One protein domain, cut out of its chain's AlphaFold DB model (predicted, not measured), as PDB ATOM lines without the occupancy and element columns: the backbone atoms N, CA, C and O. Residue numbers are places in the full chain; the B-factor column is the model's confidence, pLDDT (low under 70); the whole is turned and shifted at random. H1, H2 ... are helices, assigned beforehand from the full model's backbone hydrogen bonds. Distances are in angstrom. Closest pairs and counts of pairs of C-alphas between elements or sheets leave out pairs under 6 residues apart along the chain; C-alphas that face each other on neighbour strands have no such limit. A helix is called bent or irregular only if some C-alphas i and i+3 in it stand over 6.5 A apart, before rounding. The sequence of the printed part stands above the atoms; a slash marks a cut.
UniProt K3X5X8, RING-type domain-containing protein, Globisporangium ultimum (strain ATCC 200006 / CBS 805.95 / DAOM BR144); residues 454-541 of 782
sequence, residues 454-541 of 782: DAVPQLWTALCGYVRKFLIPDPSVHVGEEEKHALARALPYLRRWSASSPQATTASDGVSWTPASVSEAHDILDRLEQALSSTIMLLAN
ATOM      1  N   ASP A 454    -143.328 415.291 -44.699       69.94
ATOM      2  CA  ASP A 454    -144.748 415.205 -44.367       69.94
ATOM      3  C   ASP A 454    -144.981 415.510 -42.879       69.94
ATOM      4  O   ASP A 454    -144.457 414.851 -41.975       69.94
ATOM      5  N   ALA A 455    -145.786 416.543 -42.632       77.88
ATOM      6  CA  ALA A 455    -146.058 417.038 -41.294       77.88
ATOM      7  C   ALA A 455    -146.856 416.040 -40.442       77.88
ATOM      8  O   ALA A 455    -146.757 416.108 -39.220       77.88
ATOM      9  N   VAL A 456    -147.611 415.111 -41.047       83.19
ATOM     10  CA  VAL A 456    -148.407 414.125 -40.296       83.19
ATOM     11  C   VAL A 456    -147.510 413.052 -39.647       83.19
ATOM     12  O   VAL A 456    -147.532 412.953 -38.416       83.19
ATOM     13  N   PRO A 457    -146.643 412.319 -40.379       84.06
ATOM     14  CA  PRO A 457    -145.604 411.487 -39.772       84.06
ATOM     15  C   PRO A 457    -144.666 412.259 -38.835       84.06
ATOM     16  O   PRO A 457    -144.314 411.740 -37.775       84.06
ATOM     17  N   GLN A 458    -144.265 413.493 -39.177       85.00
ATOM     18  CA  GLN A 458    -143.363 414.284 -38.325       85.00
ATOM     19  C   GLN A 458    -144.009 414.606 -36.965       85.00
ATOM     20  O   GLN A 458    -143.368 414.429 -35.928       85.00
ATOM     21  N   LEU A 459    -145.289 414.996 -36.957       89.44
ATOM     22  CA  LEU A 459    -146.083 415.229 -35.748       89.44
ATOM     23  C   LEU A 459    -146.225 413.959 -34.900       89.44
ATOM     24  O   LEU A 459    -145.920 413.989 -33.710       89.44
ATOM     25  N   TRP A 460    -146.627 412.830 -35.491       90.81
ATOM     26  CA  TRP A 460    -146.761 411.575 -34.741       90.81
ATOM     27  C   TRP A 460    -145.425 411.056 -34.205       90.81
ATOM     28  O   TRP A 460    -145.365 410.586 -33.068       90.81
ATOM     29  N   THR A 461    -144.336 411.205 -34.961       89.50
ATOM     30  CA  THR A 461    -142.991 410.837 -34.493       89.50
ATOM     31  C   THR A 461    -142.550 411.734 -33.330       89.50
ATOM     32  O   THR A 461    -141.995 411.225 -32.354       89.50
ATOM     33  N   ALA A 462    -142.853 413.038 -33.371       90.44
ATOM     34  CA  ALA A 462    -142.590 413.959 -32.266       90.44
ATOM     35  C   ALA A 462    -143.401 413.599 -31.008       90.44
ATOM     36  O   ALA A 462    -142.819 413.459 -29.931       90.44
ATOM     37  N   LEU A 463    -144.714 413.365 -31.135       92.62
ATOM     38  CA  LEU A 463    -145.592 412.964 -30.022       92.62
ATOM     39  C   LEU A 463    -145.128 411.648 -29.376       92.62
ATOM     40  O   LEU A 463    -144.944 411.591 -28.160       92.62
ATOM     41  N   CYS A 464    -144.833 410.622 -30.180       90.44
ATOM     42  CA  CYS A 464    -144.235 409.372 -29.703       90.44
ATOM     43  C   CYS A 464    -142.854 409.588 -29.057       90.44
ATOM     44  O   CYS A 464    -142.495 408.873 -28.120       90.44
ATOM     45  N   GLY A 465    -142.086 410.577 -29.520       88.31
ATOM     46  CA  GLY A 465    -140.859 411.036 -28.876       88.31
ATOM     47  C   GLY A 465    -141.108 411.559 -27.460       88.31
ATOM     48  O   GLY A 465    -140.472 411.081 -26.523       88.31
ATOM     49  N   TYR A 466    -142.064 412.475 -27.275       90.38
ATOM     50  CA  TYR A 466    -142.420 412.999 -25.948       90.38
ATOM     51  C   TYR A 466    -142.972 411.919 -25.012       90.38
ATOM     52  O   TYR A 466    -142.538 411.847 -23.866       90.38
ATOM     53  N   VAL A 467    -143.827 411.012 -25.499       89.81
ATOM     54  CA  VAL A 467    -144.301 409.860 -24.708       89.81
ATOM     55  C   VAL A 467    -143.126 409.022 -24.182       89.81
ATOM     56  O   VAL A 467    -143.113 408.672 -23.004       89.81
ATOM     57  N   ARG A 468    -142.090 408.760 -24.994       86.88
ATOM     58  CA  ARG A 468    -140.869 408.076 -24.518       86.88
ATOM     59  C   ARG A 468    -140.093 408.911 -23.494       86.88
ATOM     60  O   ARG A 468    -139.706 408.356 -22.473       86.88
ATOM     61  N   LYS A 469    -139.900 410.217 -23.736       86.81
ATOM     62  CA  LYS A 469    -139.195 411.135 -22.812       86.81
ATOM     63  C   LYS A 469    -139.856 411.214 -21.428       86.81
ATOM     64  O   LYS A 469    -139.160 411.446 -20.450       86.81
ATOM     65  N   PHE A 470    -141.176 411.038 -21.339       86.12
ATOM     66  CA  PHE A 470    -141.892 411.047 -20.060       86.12
ATOM     67  C   PHE A 470    -141.988 409.666 -19.391       86.12
ATOM     68  O   PHE A 470    -141.946 409.588 -18.166       86.12
ATOM     69  N   LEU A 471    -142.134 408.581 -20.165       81.38
ATOM     70  CA  LEU A 471    -142.287 407.222 -19.619       81.38
ATOM     71  C   LEU A 471    -140.957 406.526 -19.287       81.38
ATOM     72  O   LEU A 471    -140.964 405.547 -18.544       81.38
ATOM     73  N   ILE A 472    -139.830 407.001 -19.826       79.50
ATOM     74  CA  ILE A 472    -138.485 406.489 -19.535       79.50
ATOM     75  C   ILE A 472    -137.730 407.572 -18.745       79.50
ATOM     76  O   ILE A 472    -137.340 408.573 -19.345       79.50
ATOM     77  N   PRO A 473    -137.519 407.411 -17.421       63.75
ATOM     78  CA  PRO A 473    -136.857 408.426 -16.602       63.75
ATOM     79  C   PRO A 473    -135.355 408.543 -16.911       63.75
ATOM     80  O   PRO A 473    -134.527 407.870 -16.299       63.75
ATOM     81  N   ASP A 474    -134.999 409.426 -17.842       73.56
ATOM     82  CA  ASP A 474    -133.619 409.844 -18.085       73.56
ATOM     83  C   ASP A 474    -133.370 411.217 -17.423       73.56
ATOM     84  O   ASP A 474    -133.928 412.223 -17.874       73.56
ATOM     85  N   PRO A 475    -132.542 411.308 -16.362       68.81
ATOM     86  CA  PRO A 475    -132.281 412.568 -15.667       68.81
ATOM     87  C   PRO A 475    -131.489 413.588 -16.504       68.81
ATOM     88  O   PRO A 475    -131.366 414.737 -16.082       68.81
ATOM     89  N   SER A 476    -130.960 413.205 -17.673       71.69
ATOM     90  CA  SER A 476    -130.351 414.135 -18.634       71.69
ATOM     91  C   SER A 476    -131.368 414.778 -19.589       71.69
ATOM     92  O   SER A 476    -131.066 415.805 -20.199       71.69
ATOM     93  N   VAL A 477    -132.585 414.231 -19.700       70.12
ATOM     94  CA  VAL A 477    -133.608 414.679 -20.658       70.12
ATOM     95  C   VAL A 477    -134.681 415.511 -19.956       70.12
ATOM     96  O   VAL A 477    -135.728 415.020 -19.541       70.12
ATOM     97  N   HIS A 478    -134.442 416.819 -19.857       74.62
ATOM     98  CA  HIS A 478    -135.456 417.760 -19.384       74.62
ATOM     99  C   HIS A 478    -136.382 418.201 -20.530       74.62
ATOM    100  O   HIS A 478    -135.917 418.700 -21.552       74.62
ATOM    101  N   VAL A 479    -137.697 418.049 -20.345       84.19
ATOM    102  CA  VAL A 479    -138.729 418.677 -21.191       84.19
ATOM    103  C   VAL A 479    -139.217 419.934 -20.482       84.19
ATOM    104  O   VAL A 479    -139.616 419.852 -19.317       84.19
ATOM    105  N   GLY A 480    -139.194 421.077 -21.167       85.25
ATOM    106  CA  GLY A 480    -139.531 422.366 -20.564       85.25
ATOM    107  C   GLY A 480    -141.010 422.469 -20.189       85.25
ATOM    108  O   GLY A 480    -141.877 421.923 -20.874       85.25
ATOM    109  N   GLU A 481    -141.333 423.205 -19.121       86.75
ATOM    110  CA  GLU A 481    -142.727 423.366 -18.681       86.75
ATOM    111  C   GLU A 481    -143.628 423.921 -19.791       86.75
ATOM    112  O   GLU A 481    -144.725 423.416 -19.994       86.75
ATOM    113  N   GLU A 482    -143.182 424.905 -20.569       86.94
ATOM    114  CA  GLU A 482    -143.985 425.473 -21.666       86.94
ATOM    115  C   GLU A 482    -144.237 424.479 -22.815       86.94
ATOM    116  O   GLU A 482    -145.285 424.532 -23.460       86.94
ATOM    117  N   GLU A 483    -143.351 423.496 -23.020       89.12
ATOM    118  CA  GLU A 483    -143.619 422.372 -23.925       89.12
ATOM    119  C   GLU A 483    -144.707 421.453 -23.360       89.12
ATOM    120  O   GLU A 483    -145.626 421.078 -24.087       89.12
ATOM    121  N   LYS A 484    -144.650 421.125 -22.058       90.94
ATOM    122  CA  LYS A 484    -145.686 420.324 -21.377       90.94
ATOM    123  C   LYS A 484    -147.049 421.009 -21.457       90.94
ATOM    124  O   LYS A 484    -148.035 420.367 -21.811       90.94
ATOM    125  N   HIS A 485    -147.101 422.315 -21.191       89.88
ATOM    126  CA  HIS A 485    -148.324 423.107 -21.292       89.88
ATOM    127  C   HIS A 485    -148.841 423.175 -22.740       89.88
ATOM    128  O   HIS A 485    -150.046 423.058 -22.956       89.88
ATOM    129  N   ALA A 486    -147.971 423.309 -23.748       91.19
ATOM    130  CA  ALA A 486    -148.382 423.285 -25.154       91.19
ATOM    131  C   ALA A 486    -148.913 421.911 -25.599       91.19
ATOM    132  O   ALA A 486    -149.965 421.841 -26.235       91.19
ATOM    133  N   LEU A 487    -148.248 420.817 -25.217       93.69
ATOM    134  CA  LEU A 487    -148.717 419.453 -25.481       93.69
ATOM    135  C   LEU A 487    -150.068 419.190 -24.796       93.69
ATOM    136  O   LEU A 487    -150.997 418.718 -25.449       93.69
ATOM    137  N   ALA A 488    -150.221 419.586 -23.527       92.25
ATOM    138  CA  ALA A 488    -151.473 419.461 -22.781       92.25
ATOM    139  C   ALA A 488    -152.625 420.239 -23.447       92.25
ATOM    140  O   ALA A 488    -153.700 419.683 -23.671       92.25
ATOM    141  N   ARG A 489    -152.385 421.494 -23.857       91.12
ATOM    142  CA  ARG A 489    -153.351 422.305 -24.626       91.12
ATOM    143  C   ARG A 489    -153.680 421.707 -26.002       91.12
ATOM    144  O   ARG A 489    -154.732 422.019 -26.555       91.12
ATOM    145  N   ALA A 490    -152.808 420.877 -26.579       92.56
ATOM    146  CA  ALA A 490    -153.011 420.269 -27.893       92.56
ATOM    147  C   ALA A 490    -153.823 418.964 -27.873       92.56
ATOM    148  O   ALA A 490    -154.469 418.668 -28.880       92.56
ATOM    149  N   LEU A 491    -153.843 418.216 -26.760       93.19
ATOM    150  CA  LEU A 491    -154.538 416.922 -26.640       93.19
ATOM    151  C   LEU A 491    -155.991 416.926 -27.179       93.19
ATOM    152  O   LEU A 491    -156.315 416.032 -27.964       93.19
ATOM    153  N   PRO A 492    -156.861 417.919 -26.876       90.38
ATOM    154  CA  PRO A 492    -158.235 417.925 -27.390       90.38
ATOM    155  C   PRO A 492    -158.310 418.124 -28.910       90.38
ATOM    156  O   PRO A 492    -159.149 417.516 -29.576       90.38
ATOM    157  N   TYR A 493    -157.423 418.951 -29.474       89.00
ATOM    158  CA  TYR A 493    -157.343 419.179 -30.919       89.00
ATOM    159  C   TYR A 493    -156.787 417.950 -31.641       89.00
ATOM    160  O   TYR A 493    -157.316 417.571 -32.681       89.00
ATOM    161  N   LEU A 494    -155.774 417.293 -31.066       91.12
ATOM    162  CA  LEU A 494    -155.191 416.059 -31.596       91.12
ATOM    163  C   LEU A 494    -156.221 414.924 -31.635       91.12
ATOM    164  O   LEU A 494    -156.402 414.328 -32.695       91.12
ATOM    165  N   ARG A 495    -156.953 414.678 -30.535       92.12
ATOM    166  CA  ARG A 495    -158.020 413.658 -30.485       92.12
ATOM    167  C   ARG A 495    -159.145 413.942 -31.487       92.12
ATOM    168  O   ARG A 495    -159.625 413.016 -32.138       92.12
ATOM    169  N   ARG A 496    -159.562 415.208 -31.630       89.12
ATOM    170  CA  ARG A 496    -160.630 415.606 -32.567       89.12
ATOM    171  C   ARG A 496    -160.185 415.505 -34.025       89.12
ATOM    172  O   ARG A 496    -160.952 415.021 -34.854       89.12
ATOM    173  N   TRP A 497    -158.953 415.902 -34.338       87.19
ATOM    174  CA  TRP A 497    -158.374 415.773 -35.673       87.19
ATOM    175  C   TRP A 497    -158.195 414.302 -36.069       87.19
ATOM    176  O   TRP A 497    -158.679 413.910 -37.129       87.19
ATOM    177  N   SER A 498    -157.622 413.460 -35.199       89.06
ATOM    178  CA  SER A 498    -157.441 412.029 -35.490       89.06
ATOM    179  C   SER A 498    -158.755 411.260 -35.642       89.06
ATOM    180  O   SER A 498    -158.814 410.312 -36.419       89.06
ATOM    181  N   ALA A 499    -159.822 411.682 -34.956       87.12
ATOM    182  CA  ALA A 499    -161.147 411.080 -35.088       87.12
ATOM    183  C   ALA A 499    -161.962 411.583 -36.298       87.12
ATOM    184  O   ALA A 499    -162.926 410.925 -36.684       87.12
ATOM    185  N   SER A 500    -161.623 412.740 -36.882       80.25
ATOM    186  CA  SER A 500    -162.424 413.379 -37.948       80.25
ATOM    187  C   SER A 500    -161.734 413.480 -39.311       80.25
ATOM    188  O   SER A 500    -162.421 413.662 -40.318       80.25
ATOM    189  N   SER A 501    -160.407 413.340 -39.370       77.06
ATOM    190  CA  SER A 501    -159.634 413.353 -40.614       77.06
ATOM    191  C   SER A 501    -159.017 411.983 -40.906       77.06
ATOM    192  O   SER A 501    -158.101 411.567 -40.195       77.06
ATOM    193  N   PRO A 502    -159.401 411.314 -42.010       72.25
ATOM    194  CA  PRO A 502    -158.668 410.152 -42.510       72.25
ATOM    195  C   PRO A 502    -157.197 410.459 -42.830       72.25
ATOM    196  O   PRO A 502    -156.371 409.555 -42.810       72.25
ATOM    197  N   GLN A 503    -156.850 411.725 -43.102       72.44
ATOM    198  CA  GLN A 503    -155.470 412.123 -43.392       72.44
ATOM    199  C   GLN A 503    -154.582 412.134 -42.139       72.44
ATOM    200  O   GLN A 503    -153.363 412.095 -42.272       72.44
ATOM    201  N   ALA A 504    -155.159 412.124 -40.932       76.31
ATOM    202  CA  ALA A 504    -154.402 412.069 -39.684       76.31
ATOM    203  C   ALA A 504    -153.708 410.715 -39.443       76.31
ATOM    204  O   ALA A 504    -152.728 410.664 -38.703       76.31
ATOM    205  N   THR A 505    -154.191 409.630 -40.057       76.25
ATOM    206  CA  THR A 505    -153.655 408.262 -39.909       76.25
ATOM    207  C   THR A 505    -152.967 407.733 -41.172       76.25
ATOM    208  O   THR A 505    -152.445 406.620 -41.160       76.25
ATOM    209  N   THR A 506    -152.894 408.516 -42.257       72.00
ATOM    210  CA  THR A 506    -152.269 408.099 -43.527       72.00
ATOM    211  C   THR A 506    -151.058 408.958 -43.895       72.00
ATOM    212  O   THR A 506    -151.217 410.128 -44.248       72.00
ATOM    213  N   ALA A 507    -149.859 408.373 -43.907       66.50
ATOM    214  CA  ALA A 507    -148.674 409.008 -44.488       66.50
ATOM    215  C   ALA A 507    -148.817 409.204 -46.009       66.50
ATOM    216  O   ALA A 507    -149.227 408.286 -46.725       66.50
ATOM    217  N   SER A 508    -148.426 410.374 -46.524       62.66
ATOM    218  CA  SER A 508    -148.553 410.696 -47.958       62.66
ATOM    219  C   SER A 508    -147.538 409.991 -48.870       62.66
ATOM    220  O   SER A 508    -147.779 409.895 -50.075       62.66
ATOM    221  N   ASP A 509    -146.436 409.471 -48.318       61.97
ATOM    222  CA  ASP A 509    -145.419 408.694 -49.046       61.97
ATOM    223  C   ASP A 509    -145.633 407.168 -48.974       61.97
ATOM    224  O   ASP A 509    -144.950 406.425 -49.677       61.97
ATOM    225  N   GLY A 510    -146.569 406.691 -48.140       61.06
ATOM    226  CA  GLY A 510    -146.838 405.265 -47.913       61.06
ATOM    227  C   GLY A 510    -145.701 404.476 -47.243       61.06
ATOM    228  O   GLY A 510    -145.764 403.249 -47.207       61.06
ATOM    229  N   VAL A 511    -144.660 405.151 -46.739       66.25
ATOM    230  CA  VAL A 511    -143.436 404.534 -46.183       66.25
ATOM    231  C   VAL A 511    -143.091 405.090 -44.797       66.25
ATOM    232  O   VAL A 511    -142.561 404.370 -43.950       66.25
ATOM    233  N   SER A 512    -143.383 406.364 -44.548       74.00
ATOM    234  CA  SER A 512    -143.247 406.992 -43.237       74.00
ATOM    235  C   SER A 512    -144.349 406.497 -42.293       74.00
ATOM    236  O   SER A 512    -145.480 406.256 -42.707       74.00
ATOM    237  N   TRP A 513    -144.026 406.320 -41.011       85.06
ATOM    238  CA  TRP A 513    -144.962 405.746 -40.041       85.06
ATOM    239  C   TRP A 513    -146.002 406.768 -39.552       85.06
ATOM    240  O   TRP A 513    -145.664 407.892 -39.175       85.06
ATOM    241  N   THR A 514    -147.257 406.328 -39.507       85.69
ATOM    242  CA  THR A 514    -148.402 406.964 -38.839       85.69
ATOM    243  C   THR A 514    -149.188 405.886 -38.081       85.69
ATOM    244  O   THR A 514    -149.071 404.711 -38.438       85.69
ATOM    245  N   PRO A 515    -150.000 406.240 -37.065       88.25
ATOM    246  CA  PRO A 515    -150.878 405.278 -36.403       88.25
ATOM    247  C   PRO A 515    -151.826 404.632 -37.421       88.25
ATOM    248  O   PRO A 515    -152.468 405.336 -38.200       88.25
ATOM    249  N   ALA A 516    -151.941 403.306 -37.405       86.50
ATOM    250  CA  ALA A 516    -152.732 402.538 -38.367       86.50
ATOM    251  C   ALA A 516    -154.250 402.630 -38.118       86.50
ATOM    252  O   ALA A 516    -155.048 402.182 -38.942       86.50
ATOM    253  N   SER A 517    -154.671 403.199 -36.985       88.62
ATOM    254  CA  SER A 517    -156.079 403.402 -36.643       88.62
ATOM    255  C   SER A 517    -156.287 404.609 -35.724       88.62
ATOM    256  O   SER A 517    -155.360 405.074 -35.061       88.62
ATOM    257  N   VAL A 518    -157.537 405.079 -35.634       90.06
ATOM    258  CA  VAL A 518    -157.948 406.100 -34.653       90.06
ATOM    259  C   VAL A 518    -157.738 405.603 -33.216       90.06
ATOM    260  O   VAL A 518    -157.365 406.396 -32.361       90.06
ATOM    261  N   SER A 519    -157.901 404.295 -32.965       92.06
ATOM    262  CA  SER A 519    -157.630 403.688 -31.653       92.06
ATOM    263  C   SER A 519    -156.161 403.837 -31.275       92.06
ATOM    264  O   SER A 519    -155.872 404.419 -30.242       92.06
ATOM    265  N   GLU A 520    -155.234 403.427 -32.147       92.88
ATOM    266  CA  GLU A 520    -153.789 403.559 -31.899       92.88
ATOM    267  C   GLU A 520    -153.376 405.033 -31.739       92.88
ATOM    268  O   GLU A 520    -152.568 405.376 -30.877       92.88
ATOM    269  N   ALA A 521    -153.976 405.932 -32.529       93.50
ATOM    270  CA  ALA A 521    -153.787 407.371 -32.376       93.50
ATOM    271  C   ALA A 521    -154.258 407.877 -30.999       93.50
ATOM    272  O   ALA A 521    -153.604 408.736 -30.412       93.50
ATOM    273  N   HIS A 522    -155.368 407.359 -30.463       94.50
ATOM    274  CA  HIS A 522    -155.852 407.692 -29.118       94.50
ATOM    275  C   HIS A 522    -155.005 407.023 -28.026       94.50
ATOM    276  O   HIS A 522    -154.594 407.727 -27.114       94.50
ATOM    277  N   ASP A 523    -154.585 405.762 -28.170       94.44
ATOM    278  CA  ASP A 523    -153.670 405.068 -27.243       94.44
ATOM    279  C   ASP A 523    -152.350 405.839 -27.022       94.44
ATOM    280  O   ASP A 523    -151.780 405.833 -25.926       94.44
ATOM    281  N   ILE A 524    -151.840 406.517 -28.058       94.19
ATOM    282  CA  ILE A 524    -150.656 407.389 -27.975       94.19
ATOM    283  C   ILE A 524    -150.968 408.678 -27.200       94.19
ATOM    284  O   ILE A 524    -150.164 409.110 -26.369       94.19
ATOM    285  N   LEU A 525    -152.123 409.297 -27.461       95.81
ATOM    286  CA  LEU A 525    -152.549 410.539 -26.806       95.81
ATOM    287  C   LEU A 525    -152.936 410.318 -25.338       95.81
ATOM    288  O   LEU A 525    -152.659 411.178 -24.510       95.81
ATOM    289  N   ASP A 526    -153.483 409.158 -24.993       95.06
ATOM    290  CA  ASP A 526    -153.857 408.783 -23.628       95.06
ATOM    291  C   ASP A 526    -152.608 408.535 -22.764       95.06
ATOM    292  O   ASP A 526    -152.534 408.994 -21.624       95.06
ATOM    293  N   ARG A 527    -151.558 407.920 -23.330       94.31
ATOM    294  CA  ARG A 527    -150.229 407.829 -22.687       94.31
ATOM    295  C   ARG A 527    -149.587 409.203 -22.490       94.31
ATOM    296  O   ARG A 527    -148.934 409.432 -21.473       94.31
ATOM    297  N   LEU A 528    -149.766 410.114 -23.448       94.19
ATOM    298  CA  LEU A 528    -149.289 411.495 -23.347       94.19
ATOM    299  C   LEU A 528    -150.069 412.286 -22.283       94.19
ATOM    300  O   LEU A 528    -149.466 413.030 -21.516       94.19
ATOM    301  N   GLU A 529    -151.383 412.091 -22.180       94.19
ATOM    302  CA  GLU A 529    -152.227 412.692 -21.145       94.19
ATOM    303  C   GLU A 529    -151.881 412.169 -19.746       94.19
ATOM    304  O   GLU A 529    -151.714 412.961 -18.818       94.19
ATOM    305  N   GLN A 530    -151.676 410.855 -19.596       91.56
ATOM    306  CA  GLN A 530    -151.224 410.244 -18.344       91.56
ATOM    307  C   GLN A 530    -149.889 410.852 -17.877       91.56
ATOM    308  O   GLN A 530    -149.754 411.232 -16.711       91.56
ATOM    309  N   ALA A 531    -148.932 411.003 -18.796       88.31
ATOM    310  CA  ALA A 531    -147.639 411.639 -18.547       88.31
ATOM    311  C   ALA A 531    -147.735 413.135 -18.182       88.31
ATOM    312  O   ALA A 531    -146.937 413.625 -17.384       88.31
ATOM    313  N   LEU A 532    -148.708 413.858 -18.743       90.25
ATOM    314  CA  LEU A 532    -148.929 415.294 -18.515       90.25
ATOM    315  C   LEU A 532    -149.936 415.596 -17.392       90.25
ATOM    316  O   LEU A 532    -150.227 416.763 -17.128       90.25
ATOM    317  N   SER A 533    -150.461 414.571 -16.716       86.50
ATOM    318  CA  SER A 533    -151.548 414.673 -15.731       86.50
ATOM    319  C   SER A 533    -151.317 415.728 -14.636       86.50
ATOM    320  O   SER A 533    -152.238 416.466 -14.291       86.50
ATOM    321  N   SER A 534    -150.087 415.878 -14.135       80.12
ATOM    322  CA  SER A 534    -149.729 416.919 -13.159       80.12
ATOM    323  C   SER A 534    -149.791 418.338 -13.744       80.12
ATOM    324  O   SER A 534    -150.363 419.230 -13.118       80.12
ATOM    325  N   THR A 535    -149.284 418.552 -14.962       81.50
ATOM    326  CA  THR A 535    -149.395 419.825 -15.698       81.50
ATOM    327  C   THR A 535    -150.856 420.159 -16.028       81.50
ATOM    328  O   THR A 535    -151.273 421.307 -15.895       81.50
ATOM    329  N   ILE A 536    -151.666 419.160 -16.392       81.25
ATOM    330  CA  ILE A 536    -153.103 419.323 -16.672       81.25
ATOM    331  C   ILE A 536    -153.864 419.739 -15.404       81.25
ATOM    332  O   ILE A 536    -154.660 420.679 -15.442       81.25
ATOM    333  N   MET A 537    -153.573 419.109 -14.261       77.62
ATOM    334  CA  MET A 537    -154.139 419.516 -12.971       77.62
ATOM    335  C   MET A 537    -153.711 420.933 -12.571       77.62
ATOM    336  O   MET A 537    -154.508 421.663 -11.985       77.62
ATOM    337  N   LEU A 538    -152.484 421.361 -12.884       75.50
ATOM    338  CA  LEU A 538    -152.042 422.738 -12.638       75.50
ATOM    339  C   LEU A 538    -152.792 423.753 -13.514       75.50
ATOM    340  O   LEU A 538    -153.262 424.751 -12.973       75.50
ATOM    341  N   LEU A 539    -152.991 423.463 -14.806       74.06
ATOM    342  CA  LEU A 539    -153.796 424.287 -15.720       74.06
ATOM    343  C   LEU A 539    -155.234 424.477 -15.211       74.06
ATOM    344  O   LEU A 539    -155.689 425.611 -15.045       74.06
ATOM    345  N   ALA A 540    -155.916 423.378 -14.875       70.19
ATOM    346  CA  ALA A 540    -157.273 423.423 -14.330       70.19
ATOM    347  C   ALA A 540    -157.348 424.222 -13.013       70.19
ATOM    348  O   ALA A 540    -158.287 424.988 -12.795       70.19
ATOM    349  N   ASN A 541    -156.334 424.096 -12.149       60.97
ATOM    350  CA  ASN A 541    -156.240 424.866 -10.910       60.97
ATOM    351  C   ASN A 541    -155.948 426.360 -11.144       60.97
ATOM    352  O   ASN A 541    -156.398 427.182 -10.346       60.97
TER     353      ASN A 541
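Overview. This is residues 454 to 541 of the 782 residues of the protein "RING-type domain-containing protein" of Globisporangium ultimum (strain ATCC 200006 / CBS 805.95 / DAOM BR144) (UniProt K3X5X8). What is the main picture? A small helical body is built on H3a, the long arm of the bent helix H3: H2b folds back beside H3a as a helical hairpin, and H1 packs on H3a at a slant. At one end H3 turns sharply into H3b, which packs crosswise on H2a, while the loop of residues 501 to 517 lies at the other end. What is it made of, and how large is it? The printed part has 88 residues with three named helices, in the order H1, H2, H3, and no named strand; its class is all helix. It is compact, with a radius of gyration of the C-alphas of 13.4 A and spans of 38 by 29 by 19 A.

Along the chain. Where is the longest helix? H3, residues 518 to 541, was assigned as one helix by its hydrogen bonds but is bent: C-alphas 531 and 534 are 7.8 A apart. Its arms are H3a, residues 518 to 531, 19.9 A long from C-alpha 518 at (-157.948, 406.100, -34.653), and H3b, residues 534 to 541, 10.5 A long, ending with C-alpha 541 at (-156.240, 424.866, -10.910). Where are the other two? H2, residues 481 to 500, was also assigned as one helix by its hydrogen bonds and is bent, with C-alphas 489 and 492 7.1 A apart; its arms H2a, residues 481 to 489, and H2b, residues 492 to 500, are each 12.2 A long. H1, residues 455 to 471, is 24.1 A long and begins with C-alpha 455 at (-146.058, 417.038, -41.294).

Arrangement. What touches H3a? H2b touches it as a hairpin, at a shallow tilt of 10 degrees, opposite ways; their closest C-alphas, of Ala 499 and Val 518, are 5.9 A apart. H1 touches it at a steep tilt of 40 degrees, the same way, closest at the C-alphas of Val 467 and Leu 528, 5.4 A apart. How do the remaining arms stand? H3b is about perpendicular to H3a, at 81 degrees, and touches H2a, with the closest C-alphas, of Ala 488 and Ile 536, 6.3 A apart; H2a and H3b are only just about perpendicular, at 71 degrees. H1 is apart from H2a, H2b and H3b. What do the backbones show? In H1, H2a, H2b, H3a and H3b every O i to N i+4 pair is within hydrogen-bond range.

Size, cuts and confidence. How far does it reach? The two C-alphas farthest apart, of Gly 510 and Asn 541, are 42.9 A apart. Are there cuts or long links? The printed part has no cut; the link from H2 to H3, 17 residues, is long, and that from H1 to H2, 9 residues, is short. Where is confidence low? Residues 454, 473, 475, 507 to 511 and 541 have pLDDT under 70, and the mean of the printed part is 83.8.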